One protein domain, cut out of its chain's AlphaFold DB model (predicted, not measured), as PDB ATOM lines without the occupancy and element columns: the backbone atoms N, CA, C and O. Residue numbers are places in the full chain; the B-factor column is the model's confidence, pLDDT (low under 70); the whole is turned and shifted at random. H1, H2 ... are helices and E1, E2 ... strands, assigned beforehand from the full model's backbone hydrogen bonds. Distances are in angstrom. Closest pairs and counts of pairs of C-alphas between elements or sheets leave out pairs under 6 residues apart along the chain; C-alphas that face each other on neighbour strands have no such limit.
ATOM      1  N   ASN A  33     -29.457   1.002  39.997       96.94
ATOM      2  CA  ASN A  33     -28.302   0.155  39.686       96.94
ATOM      3  C   ASN A  33     -28.679  -1.181  39.029       96.94
ATOM      4  O   ASN A  33     -27.882  -1.739  38.281       96.94
ATOM      5  N   ASN A  34     -29.870  -1.705  39.313       95.31
ATOM      6  CA  ASN A  34     -30.321  -3.040  38.924       95.31
ATOM      7  C   ASN A  34     -31.487  -2.988  37.926       95.31
ATOM      8  O   ASN A  34     -32.544  -3.560  38.181       95.31
ATOM      9  N   LEU A  35     -31.309  -2.307  36.794       98.38
ATOM     10  CA  LEU A  35     -32.358  -2.189  35.777       98.38
ATOM     11  C   LEU A  35     -32.846  -3.557  35.271       98.38
ATOM     12  O   LEU A  35     -32.079  -4.505  35.072       98.38
ATOM     13  N   ARG A  36     -34.156  -3.645  35.038       98.56
ATOM     14  CA  ARG A  36     -34.834  -4.810  34.478       98.56
ATOM     15  C   ARG A  36     -34.335  -5.121  33.073       98.56
ATOM     16  O   ARG A  36     -33.739  -4.311  32.364       98.56
ATOM     17  N   TRP A  37     -34.606  -6.358  32.677       98.56
ATOM     18  CA  TRP A  37     -34.348  -6.904  31.348       98.56
ATOM     19  C   TRP A  37     -32.882  -6.926  30.898       98.56
ATOM     20  O   TRP A  37     -32.611  -7.317  29.766       98.56
ATOM     21  N   GLY A  38     -31.931  -6.613  31.783       97.81
ATOM     22  CA  GLY A  38     -30.519  -6.503  31.420       97.81
ATOM     23  C   GLY A  38     -30.216  -5.230  30.629       97.81
ATOM     24  O   GLY A  38     -29.311  -5.239  29.799       97.81
ATOM     25  N   CYS A  39     -30.996  -4.166  30.847       98.50
ATOM     26  CA  CYS A  39     -30.725  -2.863  30.254       98.50
ATOM     27  C   CYS A  39     -29.371  -2.316  30.730       98.50
ATOM     28  O   CYS A  39     -29.006  -2.430  31.899       98.50
ATOM     29  N   ASP A  40     -28.640  -1.707  29.802       98.25
ATOM     30  CA  ASP A  40     -27.323  -1.128  30.028       98.25
ATOM     31  C   ASP A  40     -27.458   0.176  30.809       98.25
ATOM     32  O   ASP A  40     -28.094   1.131  30.356       98.25
ATOM     33  N   ARG A  41     -26.856   0.203  31.996       97.94
ATOM     34  CA  ARG A  41     -27.021   1.300  32.944       97.94
ATOM     35  C   ARG A  41     -26.404   2.602  32.440       97.94
ATOM     36  O   ARG A  41     -26.991   3.654  32.657       97.94
ATOM     37  N   ASP A  42     -25.267   2.552  31.754       97.88
ATOM     38  CA  ASP A  42     -24.594   3.767  31.276       97.88
ATOM     39  C   ASP A  42     -25.367   4.405  30.114       97.88
ATOM     40  O   ASP A  42     -25.558   5.623  30.059       97.88
ATOM     41  N   THR A  43     -25.892   3.573  29.211       98.06
ATOM     42  CA  THR A  43     -26.831   4.000  28.171       98.06
ATOM     43  C   THR A  43     -28.095   4.595  28.786       98.06
ATOM     44  O   THR A  43     -28.518   5.670  28.354       98.06
ATOM     45  N   ALA A  44     -28.664   3.937  29.801       98.38
ATOM     46  CA  ALA A  44     -29.834   4.425  30.519       98.38
ATOM     47  C   ALA A  44     -29.571   5.785  31.169       98.38
ATOM     48  O   ALA A  44     -30.339   6.714  30.945       98.38
ATOM     49  N   ASP A  45     -28.465   5.937  31.899       98.31
ATOM     50  CA  ASP A  45     -28.149   7.168  32.622       98.31
ATOM     51  C   ASP A  45     -27.980   8.355  31.671       98.31
ATOM     52  O   ASP A  45     -28.549   9.427  31.881       98.31
ATOM     53  N   ARG A  46     -27.272   8.140  30.558       98.25
ATOM     54  CA  ARG A  46     -27.123   9.150  29.508       98.25
ATOM     55  C   ARG A  46     -28.468   9.537  28.899       98.25
ATOM     56  O   ARG A  46     -28.719  10.727  28.726       98.25
ATOM     57  N   ILE A  47     -29.301   8.557  28.540       98.25
ATOM     58  CA  ILE A  47     -30.585   8.802  27.867       98.25
ATOM     59  C   ILE A  47     -31.584   9.469  28.801       98.25
ATOM     60  O   ILE A  47     -32.214  10.427  28.377       98.25
ATOM     61  N   CYS A  48     -31.698   9.002  30.043       98.44
ATOM     62  CA  CYS A  48     -32.666   9.501  31.014       98.44
ATOM     63  C   CYS A  48     -32.369  10.936  31.458       98.44
ATOM     64  O   CYS A  48     -33.305  11.702  31.675       98.44
ATOM     65  N   ASN A  49     -31.084  11.284  31.613       98.25
ATOM     66  CA  ASN A  49     -30.681  12.463  32.387       98.25
ATOM     67  C   ASN A  49     -29.927  13.521  31.579       98.25
ATOM     68  O   ASN A  49     -29.968  14.701  31.922       98.25
ATOM     69  N   PHE A  50     -29.218  13.121  30.523       97.50
ATOM     70  CA  PHE A  50     -28.275  13.994  29.810       97.50
ATOM     71  C   PHE A  50     -28.562  14.096  28.308       97.50
ATOM     72  O   PHE A  50     -27.744  14.609  27.544       97.50
ATOM     73  N   ASN A  51     -29.722  13.613  27.868       90.62
ATOM     74  CA  ASN A  51     -30.148  13.632  26.481       90.62
ATOM     75  C   ASN A  51     -31.659  13.876  26.393       90.62
ATOM     76  O   ASN A  51     -32.429  13.251  27.107       90.62
ATOM     77  N   ARG A  52     -32.065  14.764  25.482       89.88
ATOM     78  CA  ARG A  52     -33.476  15.130  25.257       89.88
ATOM     79  C   ARG A  52     -33.929  14.993  23.804       89.88
ATOM     80  O   ARG A  52     -35.065  15.298  23.463       89.88
ATOM     81  N   HIS A  53     -33.031  14.567  22.919       82.38
ATOM     82  CA  HIS A  53     -33.291  14.547  21.476       82.38
ATOM     83  C   HIS A  53     -33.061  13.181  20.840       82.38
ATOM     84  O   HIS A  53     -33.682  12.861  19.830       82.38
ATOM     85  N   TYR A  54     -32.173  12.374  21.413       86.56
ATOM     86  CA  TYR A  54     -31.841  11.054  20.896       86.56
ATOM     87  C   TYR A  54     -32.542   9.949  21.681       86.56
ATOM     88  O   TYR A  54     -33.105  10.170  22.747       86.56
ATOM     89  N   ALA A  55     -32.485   8.744  21.140       90.81
ATOM     90  CA  ALA A  55     -32.992   7.539  21.770       90.81
ATOM     91  C   ALA A  55     -31.860   6.507  21.892       90.81
ATOM     92  O   ALA A  55     -30.769   6.682  21.332       90.81
ATOM     93  N   GLU A  56     -32.123   5.409  22.591       93.12
ATOM     94  CA  GLU A  56     -31.384   4.162  22.383       93.12
ATOM     95  C   GLU A  56     -31.548   3.711  20.921       93.12
ATOM     96  O   GLU A  56     -32.463   4.155  20.223       93.12
ATOM     97  N   TYR A  57     -30.666   2.849  20.411       95.94
ATOM     98  CA  TYR A  57     -30.774   2.425  19.012       95.94
ATOM     99  C   TYR A  57     -32.069   1.628  18.758       95.94
ATOM    100  O   TYR A  57     -32.526   0.870  19.611       95.94
ATOM    101  N   SER A  58     -32.646   1.769  17.560       97.44
ATOM    102  CA  SER A  58     -33.852   1.031  17.154       97.44
ATOM    103  C   SER A  58     -33.646  -0.486  17.262       97.44
ATOM    104  O   SER A  58     -32.641  -1.022  16.785       97.44
ATOM    105  N   GLY A  59     -34.583  -1.176  17.910       97.50
ATOM    106  CA  GLY A  59     -34.511  -2.609  18.191       97.50
ATOM    107  C   GLY A  59     -33.671  -2.967  19.421       97.50
ATOM    108  O   GLY A  59     -33.416  -4.150  19.642       97.50
ATOM    109  N   TYR A  60     -33.241  -1.992  20.240       98.12
ATOM    110  CA  TYR A  60     -32.535  -2.250  21.506       98.12
ATOM    111  C   TYR A  60     -33.267  -3.285  22.361       98.12
ATOM    112  O   TYR A  60     -32.683  -4.293  22.759       98.12
ATOM    113  N   PHE A  61     -34.573  -3.081  22.552       97.75
ATOM    114  CA  PHE A  61     -35.427  -3.942  23.367       97.75
ATOM    115  C   PHE A  61     -35.419  -5.414  22.929       97.75
ATOM    116  O   PHE A  61     -35.553  -6.303  23.770       97.75
ATOM    117  N   GLU A  62     -35.204  -5.690  21.640       97.38
ATOM    118  CA  GLU A  62     -35.168  -7.048  21.089       97.38
ATOM    119  C   GLU A  62     -33.909  -7.821  21.495       97.38
ATOM    120  O   GLU A  62     -33.912  -9.051  21.474       97.38
ATOM    121  N   LYS A  63     -32.848  -7.115  21.904       97.00
ATOM    122  CA  LYS A  63     -31.594  -7.708  22.396       97.00
ATOM    123  C   LYS A  63     -31.532  -7.818  23.921       97.00
ATOM    124  O   LYS A  63     -30.496  -8.193  24.462       97.00
ATOM    125  N   THR A  64     -32.626  -7.497  24.608       97.62
ATOM    126  CA  THR A  64     -32.757  -7.601  26.067       97.62
ATOM    127  C   THR A  64     -33.643  -8.786  26.453       97.62
ATOM    128  O   THR A  64     -34.255  -9.442  25.607       97.62
ATOM    129  N   ASN A  65     -33.791  -9.040  27.753       98.12
ATOM    130  CA  ASN A  65     -34.732 -10.048  28.248       98.12
ATOM    131  C   ASN A  65     -36.208  -9.607  28.176       98.12
ATOM    132  O   ASN A  65     -37.086 -10.390  28.537       98.12
ATOM    133  N   PHE A  66     -36.504  -8.395  27.701       98.38
ATOM    134  CA  PHE A  66     -37.860  -7.851  27.664       98.38
ATOM    135  C   PHE A  66     -38.816  -8.682  26.808       98.38
ATOM    136  O   PHE A  66     -39.904  -9.014  27.260       98.38
ATOM    137  N   ILE A  67     -38.410  -9.103  25.604       97.69
ATOM    138  CA  ILE A  67     -39.273  -9.929  24.739       97.69
ATOM    139  C   ILE A  67     -39.639 -11.257  25.408       97.69
ATOM    140  O   ILE A  67     -40.753 -11.754  25.243       97.69
ATOM    141  N   LYS A  68     -38.699 -11.847  26.154       97.88
ATOM    142  CA  LYS A  68     -38.939 -13.082  26.903       97.88
ATOM    143  C   LYS A  68     -39.941 -12.840  28.034       97.88
ATOM    144  O   LYS A  68     -40.862 -13.634  28.183       97.88
ATOM    145  N   ASP A  69     -39.775 -11.748  28.779       97.62
ATOM    146  CA  ASP A  69     -40.681 -11.343  29.860       97.62
ATOM    147  C   ASP A  69     -42.095 -11.049  29.334       97.62
ATOM    148  O   ASP A  69     -43.073 -11.553  29.872       97.62
ATOM    149  N   ALA A  70     -42.208 -10.335  28.212       97.38
ATOM    150  CA  ALA A  70     -43.480 -10.024  27.566       97.38
ATOM    151  C   ALA A  70     -44.235 -11.266  27.090       97.38
ATOM    152  O   ALA A  70     -45.446 -11.363  27.257       97.38
ATOM    153  N   LYS A  71     -43.526 -12.262  26.554       95.56
ATOM    154  CA  LYS A  71     -44.139 -13.548  26.189       95.56
ATOM    155  C   LYS A  71     -44.562 -14.374  27.404       95.56
ATOM    156  O   LYS A  71     -45.489 -15.168  27.289       95.56
ATOM    157  N   ALA A  72     -43.872 -14.225  28.535       97.12
ATOM    158  CA  ALA A  72     -44.213 -14.910  29.779       97.12
ATOM    159  C   ALA A  72     -45.384 -14.244  30.521       97.12
ATOM    160  O   ALA A  72     -46.097 -14.928  31.249       97.12
ATOM    161  N   ASN A  73     -45.604 -12.943  30.301       94.12
ATOM    162  CA  ASN A  73     -46.664 -12.146  30.918       94.12
ATOM    163  C   ASN A  73     -47.572 -11.536  29.831       94.12
ATOM    164  O   ASN A  73     -47.527 -10.330  29.598       94.12
ATOM    165  N   PRO A  74     -48.373 -12.354  29.124       92.94
ATOM    166  CA  PRO A  74     -49.131 -11.904  27.955       92.94
ATOM    167  C   PRO A  74     -50.322 -10.993  28.288       92.94
ATOM    168  O   PRO A  74     -50.891 -10.404  27.369       92.94
ATOM    169  N   GLU A  75     -50.719 -10.907  29.561       96.38
ATOM    170  CA  GLU A  75     -51.819 -10.051  30.012       96.38
ATOM    171  C   GLU A  75     -51.370  -8.593  30.110       96.38
ATOM    172  O   GLU A  75     -51.790  -7.779  29.297       96.38
ATOM    173  N   GLU A  76     -50.487  -8.267  31.059       96.62
ATOM    174  CA  GLU A  76     -49.968  -6.914  31.266       96.62
ATOM    175  C   GLU A  76     -48.545  -6.945  31.845       96.62
ATOM    176  O   GLU A  76     -48.161  -7.843  32.597       96.62
ATOM    177  N   ILE A  77     -47.766  -5.910  31.533       98.25
ATOM    178  CA  ILE A  77     -46.481  -5.591  32.149       98.25
ATOM    179  C   ILE A  77     -46.542  -4.167  32.692       98.25
ATOM    180  O   ILE A  77     -46.934  -3.236  31.990       98.25
ATOM    181  N   ASN A  78     -46.060  -3.994  33.920       98.56
ATOM    182  CA  ASN A  78     -45.775  -2.688  34.500       98.56
ATOM    183  C   ASN A  78     -44.363  -2.220  34.134       98.56
ATOM    184  O   ASN A  78     -43.394  -2.971  34.276       98.56
ATOM    185  N   PHE A  79     -44.258  -0.968  33.709       98.81
ATOM    186  CA  PHE A  79     -43.040  -0.294  33.273       98.81
ATOM    187  C   PHE A  79     -42.755   0.870  34.222       98.81
ATOM    188  O   PHE A  79     -43.580   1.777  34.364       98.81
ATOM    189  N   TYR A  80     -41.600   0.836  34.881       98.81
ATOM    190  CA  TYR A  80     -41.261   1.770  35.954       98.81
ATOM    191  C   TYR A  80     -40.131   2.696  35.531       98.81
ATOM    192  O   TYR A  80     -39.199   2.258  34.860       98.81
ATOM    193  N   ASP A  81     -40.195   3.953  35.958       98.81
ATOM    194  CA  ASP A  81     -39.151   4.955  35.752       98.81
ATOM    195  C   ASP A  81     -37.794   4.406  36.203       98.81
ATOM    196  O   ASP A  81     -37.628   3.998  37.355       98.81
ATOM    197  N   SER A  82     -36.820   4.390  35.298       98.75
ATOM    198  CA  SER A  82     -35.482   3.888  35.599       98.75
ATOM    199  C   SER A  82     -34.759   4.700  36.670       98.75
ATOM    200  O   SER A  82     -33.874   4.150  37.318       98.75
ATOM    201  N   ASN A  83     -35.119   5.965  36.894       98.44
ATOM    202  CA  ASN A  83     -34.557   6.791  37.960       98.44
ATOM    203  C   ASN A  83     -35.261   6.549  39.294       98.44
ATOM    204  O   ASN A  83     -34.609   6.311  40.309       98.44
ATOM    205  N   THR A  84     -36.592   6.624  39.300       98.00
ATOM    206  CA  THR A  84     -37.369   6.743  40.544       98.00
ATOM    207  C   THR A  84     -38.103   5.472  40.948       98.00
ATOM    208  O   THR A  84     -38.450   5.333  42.112       98.00
ATOM    209  N   GLY A  85     -38.344   4.542  40.024       98.38
ATOM    210  CA  GLY A  85     -39.166   3.357  40.267       98.38
ATOM    211  C   GLY A  85     -40.676   3.611  40.237       98.38
ATOM    212  O   GLY A  85     -41.447   2.686  40.488       98.38
ATOM    213  N   LYS A  86     -41.133   4.826  39.908       98.38
ATOM    214  CA  LYS A  86     -42.567   5.134  39.771       98.38
ATOM    215  C   LYS A  86     -43.170   4.425  38.562       98.38
ATOM    216  O   LYS A  86     -42.532   4.314  37.520       98.38
ATOM    217  N   LEU A  87     -44.413   3.959  38.682       98.56
ATOM    218  CA  LEU A  87     -45.121   3.276  37.595       98.56
ATOM    219  C   LEU A  87     -45.500   4.269  36.490       98.56
ATOM    220  O   LEU A  87     -46.398   5.083  36.688       98.56
ATOM    221  N   LEU A  88     -44.856   4.179  35.327       98.88
ATOM    222  CA  LEU A  88     -45.082   5.092  34.203       98.88
ATOM    223  C   LEU A  88     -46.074   4.536  33.180       98.88
ATOM    224  O   LEU A  88     -46.884   5.290  32.646       98.88
ATOM    225  N   PHE A  89     -46.020   3.230  32.908       98.88
ATOM    226  CA  PHE A  89     -46.903   2.586  31.936       98.88
ATOM    227  C   PHE A  89     -47.332   1.190  32.390       98.88
ATOM    228  O   PHE A  89     -46.581   0.488  33.067       98.88
ATOM    229  N   THR A  90     -48.509   0.766  31.940       98.81
ATOM    230  CA  THR A  90     -48.973  -0.624  32.020       98.81
ATOM    231  C   THR A  90     -49.462  -1.042  30.642       98.81
ATOM    232  O   THR A  90     -50.417  -0.455  30.136       98.81
ATOM    233  N   ALA A  91     -48.809  -2.029  30.026       98.44
ATOM    234  CA  ALA A  91     -49.125  -2.472  28.669       98.44
ATOM    235  C   ALA A  91     -49.020  -3.996  28.502       98.44
ATOM    236  O   ALA A  91     -48.156  -4.610  29.128       98.44
ATOM    237  N   PRO A  92     -49.818  -4.596  27.606       98.44
ATOM    238  CA  PRO A  92     -50.830  -3.946  26.775       98.44
ATOM    239  C   PRO A  92     -52.099  -3.591  27.563       98.44
ATOM    240  O   PRO A  92     -52.425  -4.232  28.546       98.44
ATOM    241  N   LYS A  93     -52.859  -2.606  27.090       98.12
ATOM    242  CA  LYS A  93     -54.262  -2.396  27.493       98.12
ATOM    243  C   LYS A  93     -55.100  -2.234  26.243       98.12
ATOM    244  O   LYS A  93     -54.617  -1.645  25.281       98.12
ATOM    245  N   GLY A  94     -56.321  -2.777  26.227       96.69
ATOM    246  CA  GLY A  94     -57.257  -2.704  25.088       96.69
ATOM    247  C   GLY A  94     -56.720  -3.266  23.759       96.69
ATOM    248  O   GLY A  94     -57.230  -2.917  22.698       96.69
ATOM    249  N   ARG A  95     -55.678  -4.100  23.830       97.69
ATOM    250  CA  ARG A  95     -55.054  -4.859  22.743       97.69
ATOM    251  C   ARG A  95     -54.313  -6.054  23.337       97.69
ATOM    252  O   ARG A  95     -54.151  -6.143  24.551       97.69
ATOM    253  N   THR A  96     -53.843  -6.952  22.490       98.25
ATOM    254  CA  THR A  96     -53.018  -8.098  22.886       98.25
ATOM    255  C   THR A  96     -51.541  -7.724  23.020       98.25
ATOM    256  O   THR A  96     -51.065  -6.743  22.436       98.25
ATOM    257  N   MET A  97     -50.775  -8.547  23.745       98.38
ATOM    258  CA  MET A  97     -49.320  -8.386  23.849       98.38
ATOM    259  C   MET A  97     -48.644  -8.505  22.478       98.38
ATOM    260  O   MET A  97     -47.710  -7.765  22.178       98.38
ATOM    261  N   ASP A  98     -49.145  -9.380  21.604       98.31
ATOM    262  CA  ASP A  98     -48.616  -9.529  20.249       98.31
ATOM    263  C   ASP A  98     -48.832  -8.271  19.401       98.31
ATOM    264  O   ASP A  98     -47.931  -7.872  18.661       98.31
ATOM    265  N   GLU A  99     -49.976  -7.596  19.535       98.50
ATOM    266  CA  GLU A  99     -50.223  -6.306  18.880       98.50
ATOM    267  C   GLU A  99     -49.297  -5.209  19.421       98.50
ATOM    268  O   GLU A  99     -48.745  -4.436  18.635       98.50
ATOM    269  N   PHE A 100     -49.070  -5.167  20.738       98.56
ATOM    270  CA  PHE A 100     -48.104  -4.259  21.366       98.56
ATOM    271  C   PHE A 100     -46.672  -4.494  20.862       98.56
ATOM    272  O   PHE A 100     -45.998  -3.552  20.432       98.56
ATOM    273  N   LEU A 101     -46.207  -5.746  20.838       98.50
ATOM    274  CA  LEU A 101     -44.865  -6.087  20.359       98.50
ATOM    275  C   LEU A 101     -44.718  -5.867  18.849       98.50
ATOM    276  O   LEU A 101     -43.657  -5.440  18.397       98.50
ATOM    277  N   THR A 102     -45.758  -6.140  18.062       98.44
ATOM    278  CA  THR A 102     -45.753  -5.908  16.609       98.44
ATOM    279  C   THR A 102     -45.635  -4.425  16.296       98.44
ATOM    280  O   THR A 102     -44.795  -4.036  15.487       98.44
ATOM    281  N   GLU A 103     -46.421  -3.587  16.972       98.50
ATOM    282  CA  GLU A 103     -46.315  -2.138  16.821       98.50
ATOM    283  C   GLU A 103     -44.938  -1.626  17.264       98.50
ATOM    284  O   GLU A 103     -44.308  -0.842  16.553       98.50
ATOM    285  N   SER A 104     -44.433  -2.123  18.395       98.44
ATOM    286  CA  SER A 104     -43.121  -1.735  18.916       98.44
ATOM    287  C   SER A 104     -41.987  -2.076  17.942       98.44
ATOM    288  O   SER A 104     -41.120  -1.242  17.693       98.44
ATOM    289  N   ARG A 105     -42.013  -3.259  17.309       98.38
ATOM    290  CA  ARG A 105     -41.033  -3.639  16.269       98.38
ATOM    291  C   ARG A 105     -41.143  -2.779  15.018       98.38
ATOM    292  O   ARG A 105     -40.123  -2.379  14.469       98.38
ATOM    293  N   ALA A 106     -42.363  -2.473  14.579       97.62
ATOM    294  CA  ALA A 106     -42.581  -1.644  13.395       97.62
ATOM    295  C   ALA A 106     -41.984  -0.234  13.547       97.62
ATOM    296  O   ALA A 106     -41.583   0.374  12.554       97.62
ATOM    297  N   HIS A 107     -41.910   0.275  14.780       96.94
ATOM    298  CA  HIS A 107     -41.367   1.598  15.074       96.94
ATOM    299  C   HIS A 107     -39.964   1.594  15.683       96.94
ATOM    300  O   HIS A 107     -39.335   2.646  15.684       96.94
ATOM    301  N   GLY A 108     -39.459   0.449  16.148       98.00
ATOM    302  CA  GLY A 108     -38.108   0.295  16.692       98.00
ATOM    303  C   GLY A 108     -37.988   0.424  18.210       98.00
ATOM    304  O   GLY A 108     -36.939   0.098  18.761       98.00
ATOM    305  N   TRP A 109     -39.046   0.846  18.900       98.62
ATOM    306  CA  TRP A 109     -39.074   1.027  20.353       98.62
ATOM    307  C   TRP A 109     -40.446   0.646  20.919       98.62
ATOM    308  O   TRP A 109     -41.443   0.755  20.190       98.62
ATOM    309  N   PRO A 110     -40.528   0.254  22.207       98.56
ATOM    310  CA  PRO A 110     -41.791   0.133  22.930       98.56
ATOM    311  C   PRO A 110     -42.742   1.296  22.617       98.56
ATOM    312  O   PRO A 110     -42.408   2.466  22.812       98.56
ATOM    313  N   SER A 111     -43.903   0.967  22.050       98.50
ATOM    314  CA  SER A 111     -44.867   1.947  21.541       98.50
ATOM    315  C   SER A 111     -46.174   1.852  22.313       98.50
ATOM    316  O   SER A 111     -46.950   0.921  22.102       98.50
ATOM    317  N   PHE A 112     -46.418   2.823  23.193       98.81
ATOM    318  CA  PHE A 112     -47.579   2.857  24.081       98.81
ATOM    319  C   PHE A 112     -48.713   3.717  23.513       98.81
ATOM    320  O   PHE A 112     -48.483   4.661  22.749       98.81
ATOM    321  N   ARG A 113     -49.946   3.406  23.910       98.50
ATOM    322  CA  ARG A 113     -51.167   4.168  23.610       98.50
ATOM    323  C   ARG A 113     -51.719   4.822  24.874       98.50
ATOM    324  O   ARG A 113     -51.361   4.445  25.980       98.50
ATOM    325  N   ASP A 114     -52.617   5.783  24.698       98.50
ATOM    326  CA  ASP A 114     -53.180   6.623  25.765       98.50
ATOM    327  C   ASP A 114     -53.641   5.861  27.023       98.50
ATOM    328  O   ASP A 114     -53.392   6.303  28.142       98.50
ATOM    329  N   GLN A 115     -54.286   4.704  26.843       98.19
ATOM    330  CA  GLN A 115     -54.802   3.859  27.930       98.19
ATOM    331  C   GLN A 115     -53.726   3.089  28.711       98.19
ATOM    332  O   GLN A 115     -54.013   2.533  29.768       98.19
ATOM    333  N   GLU A 116     -52.501   3.040  28.189       98.75
ATOM    334  CA  GLU A 116     -51.351   2.357  28.789       98.75
ATOM    335  C   GLU A 116     -50.475   3.319  29.605       98.75
ATOM    336  O   GLU A 116     -49.537   2.879  30.262       98.75
ATOM    337  N   VAL A 117     -50.764   4.626  29.576       98.81
ATOM    338  CA  VAL A 117     -49.976   5.666  30.251       98.81
ATOM    339  C   VAL A 117     -50.524   5.949  31.646       98.81
ATOM    340  O   VAL A 117     -51.721   6.179  31.821       98.81
ATOM    341  N   ASN A 118     -49.638   6.007  32.640       98.69
ATOM    342  CA  ASN A 118     -49.970   6.548  33.949       98.69
ATOM    343  C   ASN A 118     -49.801   8.076  33.956       98.69
ATOM    344  O   ASN A 118     -48.709   8.615  34.164       98.69
ATOM    345  N   TRP A 119     -50.911   8.779  33.746       98.50
ATOM    346  CA  TRP A 119     -50.945  10.240  33.696       98.50
ATOM    347  C   TRP A 119     -50.683  10.928  35.039       98.50
ATOM    348  O   TRP A 119     -50.481  12.141  35.051       98.50
ATOM    349  N   ASP A 120     -50.584  10.204  36.154       98.38
ATOM    350  CA  ASP A 120     -50.110  10.795  37.411       98.38
ATOM    351  C   ASP A 120     -48.617  11.147  37.328       98.38
ATOM    352  O   ASP A 120     -48.192  12.174  37.862       98.38
ATOM    353  N   PHE A 121     -47.837  10.361  36.574       98.69
ATOM    354  CA  PHE A 121     -46.374  10.461  36.536       98.69
ATOM    355  C   PHE A 121     -45.772  10.749  35.157       98.69
ATOM    356  O   PHE A 121     -44.576  11.014  35.081       98.69
ATOM    357  N   VAL A 122     -46.564  10.749  34.081       98.81
ATOM    358  CA  VAL A 122     -46.092  11.035  32.714       98.81
ATOM    359  C   VAL A 122     -46.646  12.362  32.199       98.81
ATOM    360  O   VAL A 122     -47.810  12.702  32.426       98.81
ATOM    361  N   ARG A 123     -45.820  13.128  31.484       98.69
ATOM    362  CA  ARG A 123     -46.210  14.366  30.796       98.69
ATOM    363  C   ARG A 123     -45.692  14.382  29.364       98.69
ATOM    364  O   ARG A 123     -44.691  13.740  29.053       98.69
ATOM    365  N   VAL A 124     -46.357  15.156  28.507       98.50
ATOM    366  CA  VAL A 124     -45.869  15.471  27.156       98.50
ATOM    367  C   VAL A 124     -45.597  16.962  27.038       98.50
ATOM    368  O   VAL A 124     -46.462  17.783  27.342       98.50
ATOM    369  N   LEU A 125     -44.398  17.317  26.597       97.69
ATOM    370  CA  LEU A 125     -43.994  18.698  26.381       97.69
ATOM    371  C   LEU A 125     -44.473  19.208  25.018       97.69
ATOM    372  O   LEU A 125     -44.927  18.462  24.148       97.69
ATOM    373  N   SER A 126     -44.394  20.524  24.826       96.31
ATOM    374  CA  SER A 126     -44.965  21.187  23.646       96.31
ATOM    375  C   SER A 126     -44.273  20.864  22.315       96.31
ATOM    376  O   SER A 126     -44.810  21.172  21.250       96.31
ATOM    377  N   ASP A 127     -43.093  20.253  22.339       95.19
ATOM    378  CA  ASP A 127     -42.396  19.747  21.155       95.19
ATOM    379  C   ASP A 127     -42.764  18.288  20.820       95.19
ATOM    380  O   ASP A 127     -42.657  17.877  19.656       95.19
ATOM    381  N   GLY A 128     -43.321  17.562  21.793       96.56
ATOM    382  CA  GLY A 128     -43.678  16.150  21.730       96.56
ATOM    383  C   GLY A 128     -42.818  15.256  22.620       96.56
ATOM    384  O   GLY A 128     -43.069  14.055  22.631       96.56
ATOM    385  N   GLU A 129     -41.830  15.790  23.345       97.94
ATOM    386  CA  GLU A 129     -41.032  15.017  24.298       97.94
ATOM    387  C   GLU A 129     -41.932  14.434  25.396       97.94
ATOM    388  O   GLU A 129     -42.719  15.144  26.023       97.94
ATOM    389  N   THR A 130     -41.829  13.128  25.623       98.62
ATOM    390  CA  THR A 130     -42.518  12.429  26.710       98.62
ATOM    391  C   THR A 130     -41.547  12.262  27.869       98.62
ATOM    392  O   THR A 130     -40.453  11.719  27.689       98.62
ATOM    393  N   VAL A 131     -41.952  12.705  29.056       98.81
ATOM    394  CA  VAL A 131     -41.092  12.787  30.245       98.81
ATOM    395  C   VAL A 131     -41.812  12.264  31.484       98.81
ATOM    396  O   VAL A 131     -43.048  12.275  31.535       98.81
ATOM    397  N   SER A 132     -41.058  11.824  32.493       98.69
ATOM    398  CA  SER A 132     -41.624  11.646  33.833       98.69
ATOM    399  C   SER A 132     -41.756  12.998  34.537       98.69
ATOM    400  O   SER A 132     -41.039  13.951  34.227       98.69
ATOM    401  N   VAL A 133     -42.659  13.097  35.514       98.56
ATOM    402  CA  VAL A 133     -42.823  14.313  36.333       98.56
ATOM    403  C   VAL A 133     -41.568  14.676  37.137       98.56
ATOM    404  O   VAL A 133     -41.432  15.824  37.555       98.56
ATOM    405  N   ASP A 134     -40.644  13.731  37.331       98.25
ATOM    406  CA  ASP A 134     -39.385  13.939  38.056       98.25
ATOM    407  C   ASP A 134     -38.220  14.375  37.149       98.25
ATOM    408  O   ASP A 134     -37.147  14.727  37.650       98.25
ATOM    409  N   GLY A 135     -38.443  14.418  35.830       98.31
ATOM    410  CA  GLY A 135     -37.474  14.897  34.846       98.31
ATOM    411  C   GLY A 135     -36.714  13.810  34.082       98.31
ATOM    412  O   GLY A 135     -35.709  14.123  33.442       98.31
ATOM    413  N   THR A 136     -37.180  12.558  34.109       98.69
ATOM    414  CA  THR A 136     -36.624  11.483  33.275       98.69
ATOM    415  C   THR A 136     -37.072  11.675  31.826       98.69
ATOM    416  O   THR A 136     -38.273  11.707  31.543       98.69
ATOM    417  N   HIS A 137     -36.127  11.734  30.885       98.69
ATOM    418  CA  HIS A 137     -36.439  11.645  29.459       98.69
ATOM    419  C   HIS A 137     -36.894  10.220  29.100       98.69
ATOM    420  O   HIS A 137     -36.137   9.256  29.255       98.69
ATOM    421  N   LEU A 138     -38.126  10.076  28.602       98.75
ATOM    422  CA  LEU A 138     -38.706   8.768  28.268       98.75
ATOM    423  C   LEU A 138     -38.662   8.495  26.766       98.75
ATOM    424  O   LEU A 138     -38.329   7.391  26.343       98.75
ATOM    425  N   GLY A 139     -38.987   9.490  25.948       98.31
ATOM    426  CA  GLY A 139     -39.090   9.347  24.501       98.31
ATOM    427  C   GLY A 139     -39.959  10.449  23.918       98.31
ATOM    428  O   GLY A 139     -39.854  11.591  24.348       98.31
ATOM    429  N   HIS A 140     -40.809  10.130  22.940       97.88
ATOM    430  CA  HIS A 140     -41.648  11.134  22.279       97.88
ATOM    431  C   HIS A 140     -43.047  10.615  21.944       97.88
ATOM    432  O   HIS A 140     -43.223   9.460  21.546       97.88
ATOM    433  N   ASN A 141     -44.044  11.496  22.030       98.00
ATOM    434  CA  ASN A 141     -45.345  11.290  21.414       98.00
ATOM    435  C   ASN A 141     -45.256  11.597  19.916       98.00
ATOM    436  O   ASN A 141     -45.016  12.735  19.505       98.00
ATOM    437  N   LEU A 142     -45.484  10.577  19.094       96.75
ATOM    438  CA  LEU A 142     -45.442  10.640  17.638       96.75
ATOM    439  C   LEU A 142     -46.783  10.149  17.069       96.75
ATOM    440  O   LEU A 142     -46.838   9.021  16.564       96.75
ATOM    441  N   PRO A 143     -47.857  10.965  17.164       96.81
ATOM    442  CA  PRO A 143     -49.195  10.544  16.776       96.81
ATOM    443  C   PRO A 143     -49.264  10.010  15.348       96.81
ATOM    444  O   PRO A 143     -48.600  10.508  14.436       96.81
ATOM    445  N   ASP A 144     -50.117   9.016  15.155       96.56
ATOM    446  CA  ASP A 144     -50.425   8.421  13.862       96.56
ATOM    447  C   ASP A 144     -51.945   8.408  13.625       96.56
ATOM    448  O   ASP A 144     -52.723   9.036  14.345       96.56
ATOM    449  N   LYS A 145     -52.397   7.685  12.595       96.12
ATOM    450  CA  LYS A 145     -53.828   7.585  12.259       96.12
ATOM    451  C   LYS A 145     -54.683   6.950  13.369       96.12
ATOM    452  O   LYS A 145     -55.903   7.025  13.273       96.12
ATOM    453  N   LYS A 146     -54.078   6.313  14.379       94.50
ATOM    454  CA  LYS A 146     -54.760   5.685  15.522       94.50
ATOM    455  C   LYS A 146     -54.756   6.569  16.779       94.50
ATOM    456  O   LYS A 146     -55.283   6.142  17.799       94.50
ATOM    457  N   GLY A 147     -54.185   7.774  16.717       96.25
ATOM    458  CA  GLY A 147     -54.074   8.698  17.849       96.25
ATOM    459  C   GLY A 147     -52.642   8.816  18.371       96.25
ATOM    460  O   GLY A 147     -51.685   8.607  17.621       96.25
ATOM    461  N   SER A 148     -52.486   9.174  19.649       98.00
ATOM    462  CA  SER A 148     -51.171   9.275  20.293       98.00
ATOM    463  C   SER A 148     -50.413   7.951  20.216       98.00
ATOM    464  O   SER A 148     -50.995   6.865  20.328       98.00
ATOM    465  N   ARG A 149     -49.096   8.043  20.030       98.31
ATOM    466  CA  ARG A 149     -48.188   6.896  20.057       98.31
ATOM    467  C   ARG A 149     -46.909   7.311  20.754       98.31
ATOM    468  O   ARG A 149     -46.087   8.035  20.194       98.31
ATOM    469  N   TYR A 150     -46.754   6.845  21.980       98.62
ATOM    470  CA  TYR A 150     -45.608   7.158  22.813       98.62
ATOM    471  C   TYR A 150     -44.496   6.170  22.485       98.62
ATOM    472  O   TYR A 150     -44.552   5.009  22.875       98.62
ATOM    473  N   CYS A 151     -43.519   6.631  21.712       98.31
ATOM    474  CA  CYS A 151     -42.336   5.878  21.325       98.31
ATOM    475  C   CYS A 151     -41.285   6.068  22.423       98.31
ATOM    476  O   CYS A 151     -40.708   7.152  22.530       98.31
ATOM    477  N   ILE A 152     -41.101   5.055  23.271       98.81
ATOM    478  CA  ILE A 152     -40.389   5.172  24.551       98.81
ATOM    479  C   ILE A 152     -39.135   4.299  24.559       98.81
ATOM    480  O   ILE A 152     -39.178   3.136  24.167       98.81
ATOM    481  N   ASN A 153     -38.028   4.856  25.045       98.75
ATOM    482  CA  ASN A 153     -36.790   4.124  25.290       98.75
ATOM    483  C   ASN A 153     -37.031   3.044  26.350       98.75
ATOM    484  O   ASN A 153     -37.463   3.366  27.458       98.75
ATOM    485  N   LEU A 154     -36.699   1.783  26.058       98.81
ATOM    486  CA  LEU A 154     -36.801   0.708  27.043       98.81
ATOM    487  C   LEU A 154     -35.937   1.027  28.266       98.81
ATOM    488  O   LEU A 154     -36.403   0.860  29.392       98.81
ATOM    489  N   VAL A 155     -34.719   1.546  28.057       98.69
ATOM    490  CA  VAL A 155     -33.816   1.904  29.160       98.69
ATOM    491  C   VAL A 155     -34.381   2.951  30.116       98.69
ATOM    492  O   VAL A 155     -33.923   2.996  31.252       98.69
ATOM    493  N   SER A 156     -35.358   3.768  29.707       98.81
ATOM    494  CA  SER A 156     -35.988   4.783  30.568       98.81
ATOM    495  C   SER A 156     -37.135   4.235  31.419       98.81
ATOM    496  O   SER A 156     -37.586   4.898  32.350       98.81
ATOM    497  N   VAL A 157     -37.611   3.027  31.107       98.81
ATOM    498  CA  VAL A 157     -38.754   2.387  31.771       98.81
ATOM    499  C   VAL A 157     -38.429   0.984  32.303       98.81
ATOM    500  O   VAL A 157     -39.306   0.131  32.477       98.81
TER     501      VAL A 157
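What this domain is: This is residues 33 to 157 of the 164 residues of an uncharacterized protein of Fistulifera solaris (UniProt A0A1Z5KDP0). A small curled sheet of four strands, E3 to E6, makes one side of a compact, rounded body; the hairpin E1 and E2 comes near its E3 and E4 only at Leu 88 of E2, H2, H3 and H4 form a loose group that is not on the sheet, with His 107 at the end of H4 coming near E6, and H1 grazes the sheet. Links and ends fill much of the rest, and 125 residues are printed with four named helices and six named strands, in the order H1 H2 H3 E1 E2 H4 E3 E4 E5 E6. The larger sheet runs E3, E4, E5, E6 and the smaller E1, E2, both antiparallel. The class is mixed, helices and strands, with under half of the residues in named elements. The radius of gyration of the C-alphas is 13.0 A, and the spans are 33 by 31 by 25 A.

Where its parts are: H1, residues 41 to 49, begins at C-alpha 41 (-27.021, 1.300, 32.944) and is 11.8 A long. H2 holds residues 60 to 63 and H3 residues 66 to 72. E1, residues 77 to 80, precedes E2, residues 87 to 91, 11.3 A long. H4, residues 97 to 107, is the longest helix, 15.5 A, and ends at C-alpha 107 (-41.367, 1.598, 15.074). E3, residues 122 to 124, E4, residues 129 to 132, and E5, residues 137 to 141, 12.0 A, lead to E6, residues 150 to 152, which ends at C-alpha 152 (-40.389, 5.172, 24.551).

How they stand to each other: E3 E4 E5 E6 is a meander, each strand the antiparallel neighbour of the one before, in a strongly twisted sheet. N 123 and O 131 of E3 and E4 are 2.9 A apart, N 130 and O 139 of E4 and E5 2.8 A, and N 151 and O 140 of E5 and E6 2.8 A, each within hydrogen-bond range. Residues 111 to 112 pair antiparallel with residues 150 to 151 of E6. H1 only grazes the sheet, with its residues 44 to 49; the closest C-alphas of H1 and E5, those of Cys 48 and His 137, are 4.6 A apart. In the hairpin E1 and E2, N 77 and O 91 are 2.8 A apart, within hydrogen-bond range. The closest C-alphas of E2 and E3, those of Leu 88 and Val 122, are 6.2 A apart. H3 and H4 are close but not clearly touching, with the C-alphas of Ala 70 and Met 97 closest at 7.1 A, at a shallow tilt of 19 degrees, opposite ways. H2 and H4 are near each other. H1 and H4 are apart. In H1, H3 and H4 every O i to N i+4 pair is within hydrogen-bond range; H2 is too short for such a pair.

The domain as a whole: The two C-alphas farthest apart, those of Asn 33 and Lys 145, are 38.2 A apart. The printed part has no cut. H4 to E3 is a long link of 14 residues. The mean pLDDT of the printed part is 97.5, and no printed residue is under 70.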